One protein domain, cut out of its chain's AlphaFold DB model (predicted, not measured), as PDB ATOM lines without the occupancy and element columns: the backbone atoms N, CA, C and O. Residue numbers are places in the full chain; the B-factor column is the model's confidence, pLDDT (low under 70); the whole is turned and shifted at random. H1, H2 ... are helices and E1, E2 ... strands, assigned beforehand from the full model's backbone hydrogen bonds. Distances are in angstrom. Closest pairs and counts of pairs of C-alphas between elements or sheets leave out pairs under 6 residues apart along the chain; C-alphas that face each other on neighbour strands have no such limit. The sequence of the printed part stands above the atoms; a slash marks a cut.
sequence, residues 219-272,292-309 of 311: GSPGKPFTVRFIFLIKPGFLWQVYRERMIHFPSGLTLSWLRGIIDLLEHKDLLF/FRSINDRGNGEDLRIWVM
ATOM      1  N   GLY A 219     -81.291 -45.826  88.192       83.06
ATOM      2  CA  GLY A 219     -82.367 -46.128  87.252       83.06
ATOM      3  C   GLY A 219     -83.762 -46.056  87.878       83.06
ATOM      4  O   GLY A 219     -83.934 -45.827  89.074       83.06
ATOM      5  N   SER A 220     -84.784 -46.214  87.037       79.62
ATOM      6  CA  SER A 220     -86.178 -46.272  87.489       79.62
ATOM      7  C   SER A 220     -86.580 -47.723  87.793       79.62
ATOM      8  O   SER A 220     -86.291 -48.609  86.985       79.62
ATOM      9  N   PRO A 221     -87.279 -47.997  88.909       76.94
ATOM     10  CA  PRO A 221     -87.811 -49.316  89.220       76.94
ATOM     11  C   PRO A 221     -88.641 -49.859  88.057       76.94
ATOM     12  O   PRO A 221     -89.506 -49.162  87.528       76.94
ATOM     13  N   GLY A 222     -88.368 -51.101  87.658       78.62
ATOM     14  CA  GLY A 222     -89.097 -51.782  86.584       78.62
ATOM     15  C   GLY A 222     -88.824 -51.276  85.164       78.62
ATOM     16  O   GLY A 222     -89.446 -51.779  84.236       78.62
ATOM     17  N   LYS A 223     -87.914 -50.310  84.968       82.31
ATOM     18  CA  LYS A 223     -87.430 -49.946  83.632       82.31
ATOM     19  C   LYS A 223     -86.026 -50.506  83.413       82.31
ATOM     20  O   LYS A 223     -85.195 -50.374  84.319       82.31
ATOM     21  N   PRO A 224     -85.752 -51.091  82.237       85.25
ATOM     22  CA  PRO A 224     -84.408 -51.510  81.907       85.25
ATOM     23  C   PRO A 224     -83.506 -50.283  81.757       85.25
ATOM     24  O   PRO A 224     -83.949 -49.227  81.300       85.25
ATOM     25  N   PHE A 225     -82.245 -50.420  82.148       88.00
ATOM     26  CA  PHE A 225     -81.239 -49.379  81.969       88.00
ATOM     27  C   PHE A 225     -79.867 -50.011  81.738       88.00
ATOM     28  O   PHE A 225     -79.629 -51.168  82.087       88.00
ATOM     29  N   THR A 226     -78.962 -49.261  81.121       86.56
ATOM     30  CA  THR A 226     -77.620 -49.743  80.787       86.56
ATOM     31  C   THR A 226     -76.597 -48.923  81.553       86.56
ATOM     32  O   THR A 226     -76.614 -47.699  81.468       86.56
ATOM     33  N   VAL A 227     -75.700 -49.590  82.279       87.56
ATOM     34  CA  VAL A 227     -74.571 -48.941  82.958       87.56
ATOM     35  C   VAL A 227     -73.317 -49.141  82.126       87.56
ATOM     36  O   VAL A 227     -72.997 -50.262  81.735       87.56
ATOM     37  N   ARG A 228     -72.605 -48.046  81.868       87.19
ATOM     38  CA  ARG A 228     -71.328 -48.030  81.157       87.19
ATOM     39  C   ARG A 228     -70.188 -47.913  82.170       87.19
ATOM     40  O   ARG A 228     -69.916 -46.836  82.668       87.19
ATOM     41  N   PHE A 229     -69.516 -49.010  82.473       86.25
ATOM     42  CA  PHE A 229     -68.310 -49.013  83.292       86.25
ATOM     43  C   PHE A 229     -67.118 -48.619  82.421       86.25
ATOM     44  O   PHE A 229     -66.824 -49.294  81.436       86.25
ATOM     45  N   ILE A 230     -66.456 -47.522  82.774       86.69
ATOM     46  CA  ILE A 230     -65.240 -47.045  82.113       86.69
ATOM     47  C   ILE A 230     -64.116 -47.185  83.131       86.69
ATOM     48  O   ILE A 230     -64.154 -46.546  84.177       86.69
ATOM     49  N   PHE A 231     -63.146 -48.034  82.825       83.12
ATOM     50  CA  PHE A 231     -61.962 -48.260  83.637       83.12
ATOM     51  C   PHE A 231     -60.855 -47.365  83.098       83.12
ATOM     52  O   PHE A 231     -60.530 -47.418  81.907       83.12
ATOM     53  N   LEU A 232     -60.316 -46.519  83.968       85.38
ATOM     54  CA  LEU A 232     -59.250 -45.590  83.632       85.38
ATOM     55  C   LEU A 232     -57.952 -46.075  84.272       85.38
ATOM     56  O   LEU A 232     -57.952 -46.447  85.439       85.38
ATOM     57  N   ILE A 233     -56.860 -46.028  83.518       84.69
ATOM     58  CA  ILE A 233     -55.503 -46.198  84.033       84.69
ATOM     59  C   ILE A 233     -54.780 -44.856  83.928       84.69
ATOM     60  O   ILE A 233     -55.053 -44.066  83.019       84.69
ATOM     61  N   LYS A 234     -53.882 -44.566  84.872       84.12
ATOM     62  CA  LYS A 234     -53.087 -43.332  84.874       84.12
ATOM     63  C   LYS A 234     -51.604 -43.632  84.626       84.12
ATOM     64  O   LYS A 234     -50.816 -43.615  85.573       84.12
ATOM     65  N   PRO A 235     -51.189 -43.901  83.377       80.38
ATOM     66  CA  PRO A 235     -49.780 -44.021  83.041       80.38
ATOM     67  C   PRO A 235     -49.163 -42.612  83.043       80.38
ATOM     68  O   PRO A 235     -49.242 -41.867  82.067       80.38
ATOM     69  N   GLY A 236     -48.609 -42.196  84.183       86.06
ATOM     70  CA  GLY A 236     -48.001 -40.873  84.358       86.06
ATOM     71  C   GLY A 236     -49.012 -39.766  84.690       86.06
ATOM     72  O   GLY A 236     -49.666 -39.804  85.732       86.06
ATOM     73  N   PHE A 237     -49.114 -38.735  83.841       79.19
ATOM     74  CA  PHE A 237     -49.916 -37.528  84.120       79.19
ATOM     75  C   PHE A 237     -51.319 -37.523  83.498       79.19
ATOM     76  O   PHE A 237     -52.155 -36.722  83.917       79.19
ATOM     77  N   LEU A 238     -51.610 -38.410  82.542       77.38
ATOM     78  CA  LEU A 238     -52.883 -38.433  81.815       77.38
ATOM     79  C   LEU A 238     -53.703 -39.680  82.155       77.38
ATOM     80  O   LEU A 238     -53.170 -40.781  82.249       77.38
ATOM     81  N   TRP A 239     -55.016 -39.500  82.313       81.44
ATOM     82  CA  TRP A 239     -55.968 -40.603  82.423       81.44
ATOM     83  C   TRP A 239     -56.253 -41.171  81.036       81.44
ATOM     84  O   TRP A 239     -56.700 -40.442  80.149       81.44
ATOM     85  N   GLN A 240     -56.039 -42.469  80.859       82.75
ATOM     86  CA  GLN A 240     -56.391 -43.185  79.637       82.75
ATOM     87  C   GLN A 240     -57.491 -44.203  79.932       82.75
ATOM     88  O   GLN A 240     -57.480 -44.866  80.968       82.75
ATOM     89  N   VAL A 241     -58.463 -44.322  79.025       85.12
ATOM     90  CA  VAL A 241     -59.480 -45.375  79.107       85.12
ATOM     91  C   VAL A 241     -58.815 -46.696  78.758       85.12
ATOM     92  O   VAL A 241     -58.471 -46.925  77.604       85.12
ATOM     93  N   TYR A 242     -58.649 -47.558  79.755       84.62
ATOM     94  CA  TYR A 242     -58.082 -48.889  79.571       84.62
ATOM     95  C   TYR A 242     -59.137 -49.876  79.072       84.62
ATOM     96  O   TYR A 242     -58.896 -50.676  78.171       84.62
ATOM     97  N   ARG A 243     -60.339 -49.820  79.655       84.50
ATOM     98  CA  ARG A 243     -61.401 -50.782  79.358       84.50
ATOM     99  C   ARG A 243     -62.762 -50.135  79.474       84.50
ATOM    100  O   ARG A 243     -63.008 -49.306  80.343       84.50
ATOM    101  N   GLU A 244     -63.682 -50.587  78.640       89.75
ATOM    102  CA  GLU A 244     -65.082 -50.216  78.729       89.75
ATOM    103  C   GLU A 244     -65.952 -51.473  78.765       89.75
ATOM    104  O   GLU A 244     -65.732 -52.422  78.011       89.75
ATOM    105  N   ARG A 245     -66.950 -51.490  79.650       86.69
ATOM    106  CA  ARG A 245     -67.981 -52.529  79.690       86.69
ATOM    107  C   ARG A 245     -69.356 -51.901  79.819       86.69
ATOM    108  O   ARG A 245     -69.590 -51.082  80.699       86.69
ATOM    109  N   MET A 246     -70.292 -52.334  78.986       91.25
ATOM    110  CA  MET A 246     -71.704 -51.994  79.140       91.25
ATOM    111  C   MET A 246     -72.454 -53.188  79.717       91.25
ATOM    112  O   MET A 246     -72.393 -54.281  79.160       91.25
ATOM    113  N   ILE A 247     -73.165 -52.981  80.824       88.06
ATOM    114  CA  ILE A 247     -74.007 -54.006  81.447       88.06
ATOM    115  C   ILE A 247     -75.459 -53.546  81.376       88.06
ATOM    116  O   ILE A 247     -75.796 -52.446  81.818       88.06
ATOM    117  N   HIS A 248     -76.309 -54.391  80.795       89.62
ATOM    118  CA  HIS A 248     -77.741 -54.150  80.698       89.62
ATOM    119  C   HIS A 248     -78.463 -54.756  81.900       89.62
ATOM    120  O   HIS A 248     -78.341 -55.953  82.163       89.62
ATOM    121  N   PHE A 249     -79.230 -53.936  82.611       87.50
ATOM    122  CA  PHE A 249     -80.031 -54.363  83.749       87.50
ATOM    123  C   PHE A 249     -81.516 -54.307  83.386       87.50
ATOM    124  O   PHE A 249     -81.974 -53.277  82.887       87.50
ATOM    125  N   PRO A 250     -82.295 -55.369  83.664       84.81
ATOM    126  CA  PRO A 250     -83.714 -55.424  83.308       84.81
ATOM    127  C   PRO A 250     -84.593 -54.498  84.167       84.81
ATOM    128  O   PRO A 250     -85.725 -54.195  83.801       84.81
ATOM    129  N   SER A 251     -84.089 -54.030  85.310       87.56
ATOM    130  CA  SER A 251     -84.810 -53.158  86.236       87.56
ATOM    131  C   SER A 251     -83.841 -52.348  87.093       87.56
ATOM    132  O   SER A 251     -82.722 -52.808  87.309       87.56
ATOM    133  N   GLY A 252     -84.296 -51.205  87.626       84.00
ATOM    134  CA  GLY A 252     -83.545 -50.350  88.557       84.00
ATOM    135  C   GLY A 252     -82.771 -51.115  89.640       84.00
ATOM    136  O   GLY A 252     -83.257 -52.106  90.188       84.00
ATOM    137  N   LEU A 253     -81.566 -50.641  89.948       85.31
ATOM    138  CA  LEU A 253     -80.596 -51.340  90.789       85.31
ATOM    139  C   LEU A 253     -80.344 -50.529  92.060       85.31
ATOM    140  O   LEU A 253     -80.125 -49.320  92.002       85.31
ATOM    141  N   THR A 254     -80.403 -51.167  93.227       85.75
ATOM    142  CA  THR A 254     -80.108 -50.462  94.486       85.75
ATOM    143  C   THR A 254     -78.615 -50.155  94.577       85.75
ATOM    144  O   THR A 254     -77.797 -50.932  94.084       85.75
ATOM    145  N   LEU A 255     -78.235 -49.063  95.245       80.19
ATOM    146  CA  LEU A 255     -76.819 -48.720  95.441       80.19
ATOM    147  C   LEU A 255     -76.032 -49.845  96.128       80.19
ATOM    148  O   LEU A 255     -74.876 -50.065  95.791       80.19
ATOM    149  N   SER A 256     -76.666 -50.600  97.033       79.75
ATOM    150  CA  SER A 256     -76.038 -51.763  97.678       79.75
ATOM    151  C   SER A 256     -75.662 -52.863  96.683       79.75
ATOM    152  O   SER A 256     -74.587 -53.444  96.776       79.75
ATOM    153  N   TRP A 257     -76.525 -53.111  95.697       84.06
ATOM    154  CA  TRP A 257     -76.269 -54.076  94.636       84.06
ATOM    155  C   TRP A 257     -75.211 -53.560  93.666       84.06
ATOM    156  O   TRP A 257     -74.361 -54.329  93.233       84.06
ATOM    157  N   LEU A 258     -75.240 -52.259  93.353       85.38
ATOM    158  CA  LEU A 258     -74.238 -51.649  92.485       85.38
ATOM    159  C   LEU A 258     -72.861 -51.781  93.125       85.38
ATOM    160  O   LEU A 258     -71.938 -52.209  92.451       85.38
ATOM    161  N   ARG A 259     -72.758 -51.500  94.428       84.38
ATOM    162  CA  ARG A 259     -71.522 -51.675  95.188       84.38
ATOM    163  C   ARG A 259     -71.022 -53.116  95.133       84.38
ATOM    164  O   ARG A 259     -69.898 -53.329  94.728       84.38
ATOM    165  N   GLY A 260     -71.890 -54.104  95.361       86.12
ATOM    166  CA  GLY A 260     -71.495 -55.511  95.224       86.12
ATOM    167  C   GLY A 260     -71.008 -55.896  93.818       86.12
ATOM    168  O   GLY A 260     -70.137 -56.749  93.690       86.12
ATOM    169  N   ILE A 261     -71.535 -55.273  92.754       83.88
ATOM    170  CA  ILE A 261     -71.024 -55.466  91.384       83.88
ATOM    171  C   ILE A 261     -69.647 -54.822  91.224       83.88
ATOM    172  O   ILE A 261     -68.792 -55.408  90.570       83.88
ATOM    173  N   ILE A 262     -69.437 -53.640  91.805       83.62
ATOM    174  CA  ILE A 262     -68.148 -52.940  91.797       83.62
ATOM    175  C   ILE A 262     -67.101 -53.783  92.525       83.62
ATOM    176  O   ILE A 262     -66.114 -54.161  91.907       83.62
ATOM    177  N   ASP A 263     -67.396 -54.206  93.754       83.06
ATOM    178  CA  ASP A 263     -66.518 -55.057  94.561       83.06
ATOM    179  C   ASP A 263     -66.191 -56.370  93.821       83.06
ATOM    180  O   ASP A 263     -65.065 -56.858  93.847       83.06
ATOM    181  N   LEU A 264     -67.162 -56.953  93.103       82.31
ATOM    182  CA  LEU A 264     -66.949 -58.159  92.296       82.31
ATOM    183  C   LEU A 264     -66.060 -57.904  91.068       82.31
ATOM    184  O   LEU A 264     -65.326 -58.803  90.653       82.31
ATOM    185  N   LEU A 265     -66.175 -56.724  90.454       80.31
ATOM    186  CA  LEU A 265     -65.343 -56.307  89.324       80.31
ATOM    187  C   LEU A 265     -63.911 -55.989  89.765       80.31
ATOM    188  O   LEU A 265     -63.007 -56.202  88.965       80.31
ATOM    189  N   GLU A 266     -63.720 -55.529  91.002       77.38
ATOM    190  CA  GLU A 266     -62.410 -55.292  91.620       77.38
ATOM    191  C   GLU A 266     -61.742 -56.598  92.078       77.38
ATOM    192  O   GLU A 266     -60.576 -56.830  91.780       77.38
ATOM    193  N   HIS A 267     -62.474 -57.486  92.762       76.00
ATOM    194  CA  HIS A 267     -61.899 -58.701  93.359       76.00
ATOM    195  C   HIS A 267     -61.623 -59.834  92.380       76.00
ATOM    196  O   HIS A 267     -60.807 -60.714  92.660       76.00
ATOM    197  N   LYS A 268     -62.351 -59.894  91.267       64.38
ATOM    198  CA  LYS A 268     -62.024 -60.864  90.232       64.38
ATOM    199  C   LYS A 268     -60.926 -60.250  89.382       64.38
ATOM    200  O   LYS A 268     -61.232 -59.422  88.529       64.38
ATOM    201  N   ASP A 269     -59.717 -60.794  89.491       52.25
ATOM    202  CA  ASP A 269     -58.591 -60.658  88.546       52.25
ATOM    203  C   ASP A 269     -58.935 -61.030  87.077       52.25
ATOM    204  O   ASP A 269     -58.067 -61.199  86.231       52.25
ATOM    205  N   LEU A 270     -60.216 -61.041  86.691       49.91
ATOM    206  CA  LEU A 270     -60.706 -60.833  85.323       49.91
ATOM    207  C   LEU A 270     -60.239 -59.487  84.706       49.91
ATOM    208  O   LEU A 270     -60.664 -59.136  83.594       49.91
ATOM    209  N   LEU A 271     -59.422 -58.719  85.433       48.09
ATOM    210  CA  LEU A 271     -58.724 -57.505  85.027       48.09
ATOM    211  C   LEU A 271     -57.371 -57.759  84.333       48.09
ATOM    212  O   LEU A 271     -56.927 -56.860  83.623       48.09
ATOM    213  N   PHE A 272     -56.775 -58.957  84.417       43.12
ATOM    214  CA  PHE A 272     -55.434 -59.207  83.864       43.12
ATOM    215  C   PHE A 272     -55.368 -60.390  82.887       43.12
ATOM    216  O   PHE A 272     -54.790 -61.431  83.163       43.12
ATOM    217  N   PHE A 292     -72.821 -36.171  85.997       42.16
ATOM    218  CA  PHE A 292     -72.061 -37.237  86.639       42.16
ATOM    219  C   PHE A 292     -72.375 -37.448  88.119       42.16
ATOM    220  O   PHE A 292     -72.430 -36.501  88.901       42.16
ATOM    221  N   ARG A 293     -72.464 -38.718  88.527       48.09
ATOM    222  CA  ARG A 293     -72.192 -39.129  89.908       48.09
ATOM    223  C   ARG A 293     -70.916 -39.953  89.907       48.09
ATOM    224  O   ARG A 293     -70.916 -41.078  89.425       48.09
ATOM    225  N   SER A 294     -69.845 -39.359  90.419       44.19
ATOM    226  CA  SER A 294     -68.634 -40.087  90.777       44.19
ATOM    227  C   SER A 294     -68.905 -40.801  92.101       44.19
ATOM    228  O   SER A 294     -69.347 -40.187  93.072       44.19
ATOM    229  N   ILE A 295     -68.700 -42.115  92.105       53.81
ATOM    230  CA  ILE A 295     -68.558 -42.900  93.327       53.81
ATOM    231  C   ILE A 295     -67.052 -43.092  93.464       53.81
ATOM    232  O   ILE A 295     -66.459 -43.794  92.653       53.81
ATOM    233  N   ASN A 296     -66.434 -42.379  94.406       46.41
ATOM    234  CA  ASN A 296     -65.027 -42.575  94.737       46.41
ATOM    235  C   ASN A 296     -64.961 -43.624  95.844       46.41
ATOM    236  O   ASN A 296     -65.440 -43.348  96.947       46.41
ATOM    237  N   ASP A 297     -64.372 -44.785  95.564       45.34
ATOM    238  CA  ASP A 297     -63.876 -45.673  96.615       45.34
ATOM    239  C   ASP A 297     -62.357 -45.475  96.727       45.34
ATOM    240  O   ASP A 297     -61.659 -45.391  95.718       45.34
ATOM    241  N   ARG A 298     -61.853 -45.270  97.948       37.81
ATOM    242  CA  ARG A 298     -60.422 -45.020  98.198       37.81
ATOM    243  C   ARG A 298     -59.772 -46.340  98.600       37.81
ATOM    244  O   ARG A 298     -59.584 -46.592  99.788       37.81
ATOM    245  N   GLY A 299     -59.442 -47.162  97.608       38.03
ATOM    246  CA  GLY A 299     -58.614 -48.361  97.756       38.03
ATOM    247  C   GLY A 299     -57.258 -48.170  97.071       38.03
ATOM    248  O   GLY A 299     -57.199 -47.679  95.954       38.03
ATOM    249  N   ASN A 300     -56.178 -48.499  97.782       36.56
ATOM    250  CA  ASN A 300     -54.758 -48.460  97.400       36.56
ATOM    251  C   ASN A 300     -54.421 -48.240  95.903       36.56
ATOM    252  O   ASN A 300     -54.407 -49.177  95.115       36.56
ATOM    253  N   GLY A 301     -54.001 -47.019  95.555       39.81
ATOM    254  CA  GLY A 301     -53.115 -46.738  94.414       39.81
ATOM    255  C   GLY A 301     -53.746 -46.615  93.021       39.81
ATOM    256  O   GLY A 301     -53.132 -45.986  92.159       39.81
ATOM    257  N   GLU A 302     -54.964 -47.109  92.803       43.50
ATOM    258  CA  GLU A 302     -55.694 -46.979  91.537       43.50
ATOM    259  C   GLU A 302     -57.038 -46.277  91.793       43.50
ATOM    260  O   GLU A 302     -57.953 -46.865  92.364       43.50
ATOM    261  N   ASP A 303     -57.184 -45.001  91.400       48.16
ATOM    262  CA  ASP A 303     -58.496 -44.340  91.496       48.16
ATOM    263  C   ASP A 303     -59.441 -44.952  90.447       48.16
ATOM    264  O   ASP A 303     -59.504 -44.506  89.294       48.16
ATOM    265  N   LEU A 304     -60.229 -45.949  90.848       46.56
ATOM    266  CA  LEU A 304     -61.324 -46.448  90.029       46.56
ATOM    267  C   LEU A 304     -62.461 -45.419  90.026       46.56
ATOM    268  O   LEU A 304     -63.194 -45.246  90.999       46.56
ATOM    269  N   ARG A 305     -62.641 -44.726  88.898       54.34
ATOM    270  CA  ARG A 305     -63.780 -43.822  88.694       54.34
ATOM    271  C   ARG A 305     -64.855 -44.501  87.869       54.34
ATOM    272  O   ARG A 305     -64.676 -44.738  86.679       54.34
ATOM    273  N   ILE A 306     -66.001 -44.756  88.492       54.28
ATOM    274  CA  ILE A 306     -67.139 -45.394  87.828       54.28
ATOM    275  C   ILE A 306     -68.126 -44.336  87.363       54.28
ATOM    276  O   ILE A 306     -68.622 -43.522  88.144       54.28
ATOM    277  N   TRP A 307     -68.427 -44.372  86.069       60.47
ATOM    278  CA  TRP A 307     -69.265 -43.388  85.406       60.47
ATOM    279  C   TRP A 307     -70.622 -43.993  85.069       60.47
ATOM    280  O   TRP A 307     -70.787 -44.681  84.072       60.47
ATOM    281  N   VAL A 308     -71.638 -43.722  85.879       53.38
ATOM    282  CA  VAL A 308     -72.986 -44.205  85.573       53.38
ATOM    283  C   VAL A 308     -73.691 -43.208  84.656       53.38
ATOM    284  O   VAL A 308     -74.124 -42.149  85.103       53.38
ATOM    285  N   MET A 309     -73.827 -43.550  83.373       48.72
ATOM    286  CA  MET A 309     -74.690 -42.815  82.445       48.72
ATOM    287  C   MET A 309     -76.076 -43.453  82.393       48.72
ATOM    288  O   MET A 309     -76.195 -44.656  82.184       48.72
TER     289      MET A 309
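Overview. This is residues 219 to 272 and 292 to 309 of the 311 residues of an uncharacterized protein of Zopfia rhizophila CBS 207.26 (UniProt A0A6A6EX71). A long two-stranded hairpin, E1 and E2, makes the longest axis, and the helix H1 slants over one face of it, set off from E1. The short strand E4 lies beside E1 on the helix side, and E3 lies beyond E4, meeting it only at a point. The printed part has 72 residues with one named helix and four named strands, in the order E1, E2, H1, E3, E4; E1 and E2 are antiparallel, and the class is mixed, helices and strands. It is only just compact, close to loose, with a radius of gyration of the C-alphas of 13.1 A, and only just a rod, spanning 42 by 21 by 21 A.

Along the chain. Find C-alpha 225 at (-81.239, -49.379, 81.969); there E1, residues 225 to 233, begins and runs 26.0 A. E2, residues 240 to 249, runs 26.5 A. H1, residues 255 to 267, begins at C-alpha 255 at (-76.819, -48.720, 95.441) and runs 18.1 A. After the cut look for E3, residues 294 to 296, and E4, residues 305 to 307, which ends at C-alpha 307 at (-69.265, -43.388, 85.406).

Arrangement. Look first at the hairpin of E1 and E2, antiparallel at 161 degrees, where N 229 and O 245 are 2.7 A apart and N 245 and O 229 2.8 A, within hydrogen-bond range. Next, E1 and E4 have their closest C-alphas at Phe 229 and Ile 306, 5.9 A apart. E3 and E4 meet only at a point. H1 is apart from E1 and from E4; in it every O i to N i+4 pair is within hydrogen-bond range.

Size, cuts and confidence. The two C-alphas farthest apart, those of Gly 222 and Gly 236, are 42.6 A apart. Residues 273 to 291 are not printed, and C-alphas 272 and 292 stand 27.7 A apart across this cut. Of the links printed whole, E2 to H1 is tight, and E1 to E2 and E3 to E4 are short. The pLDDT is under 70 in residues 268 to 272 and 292 to 309.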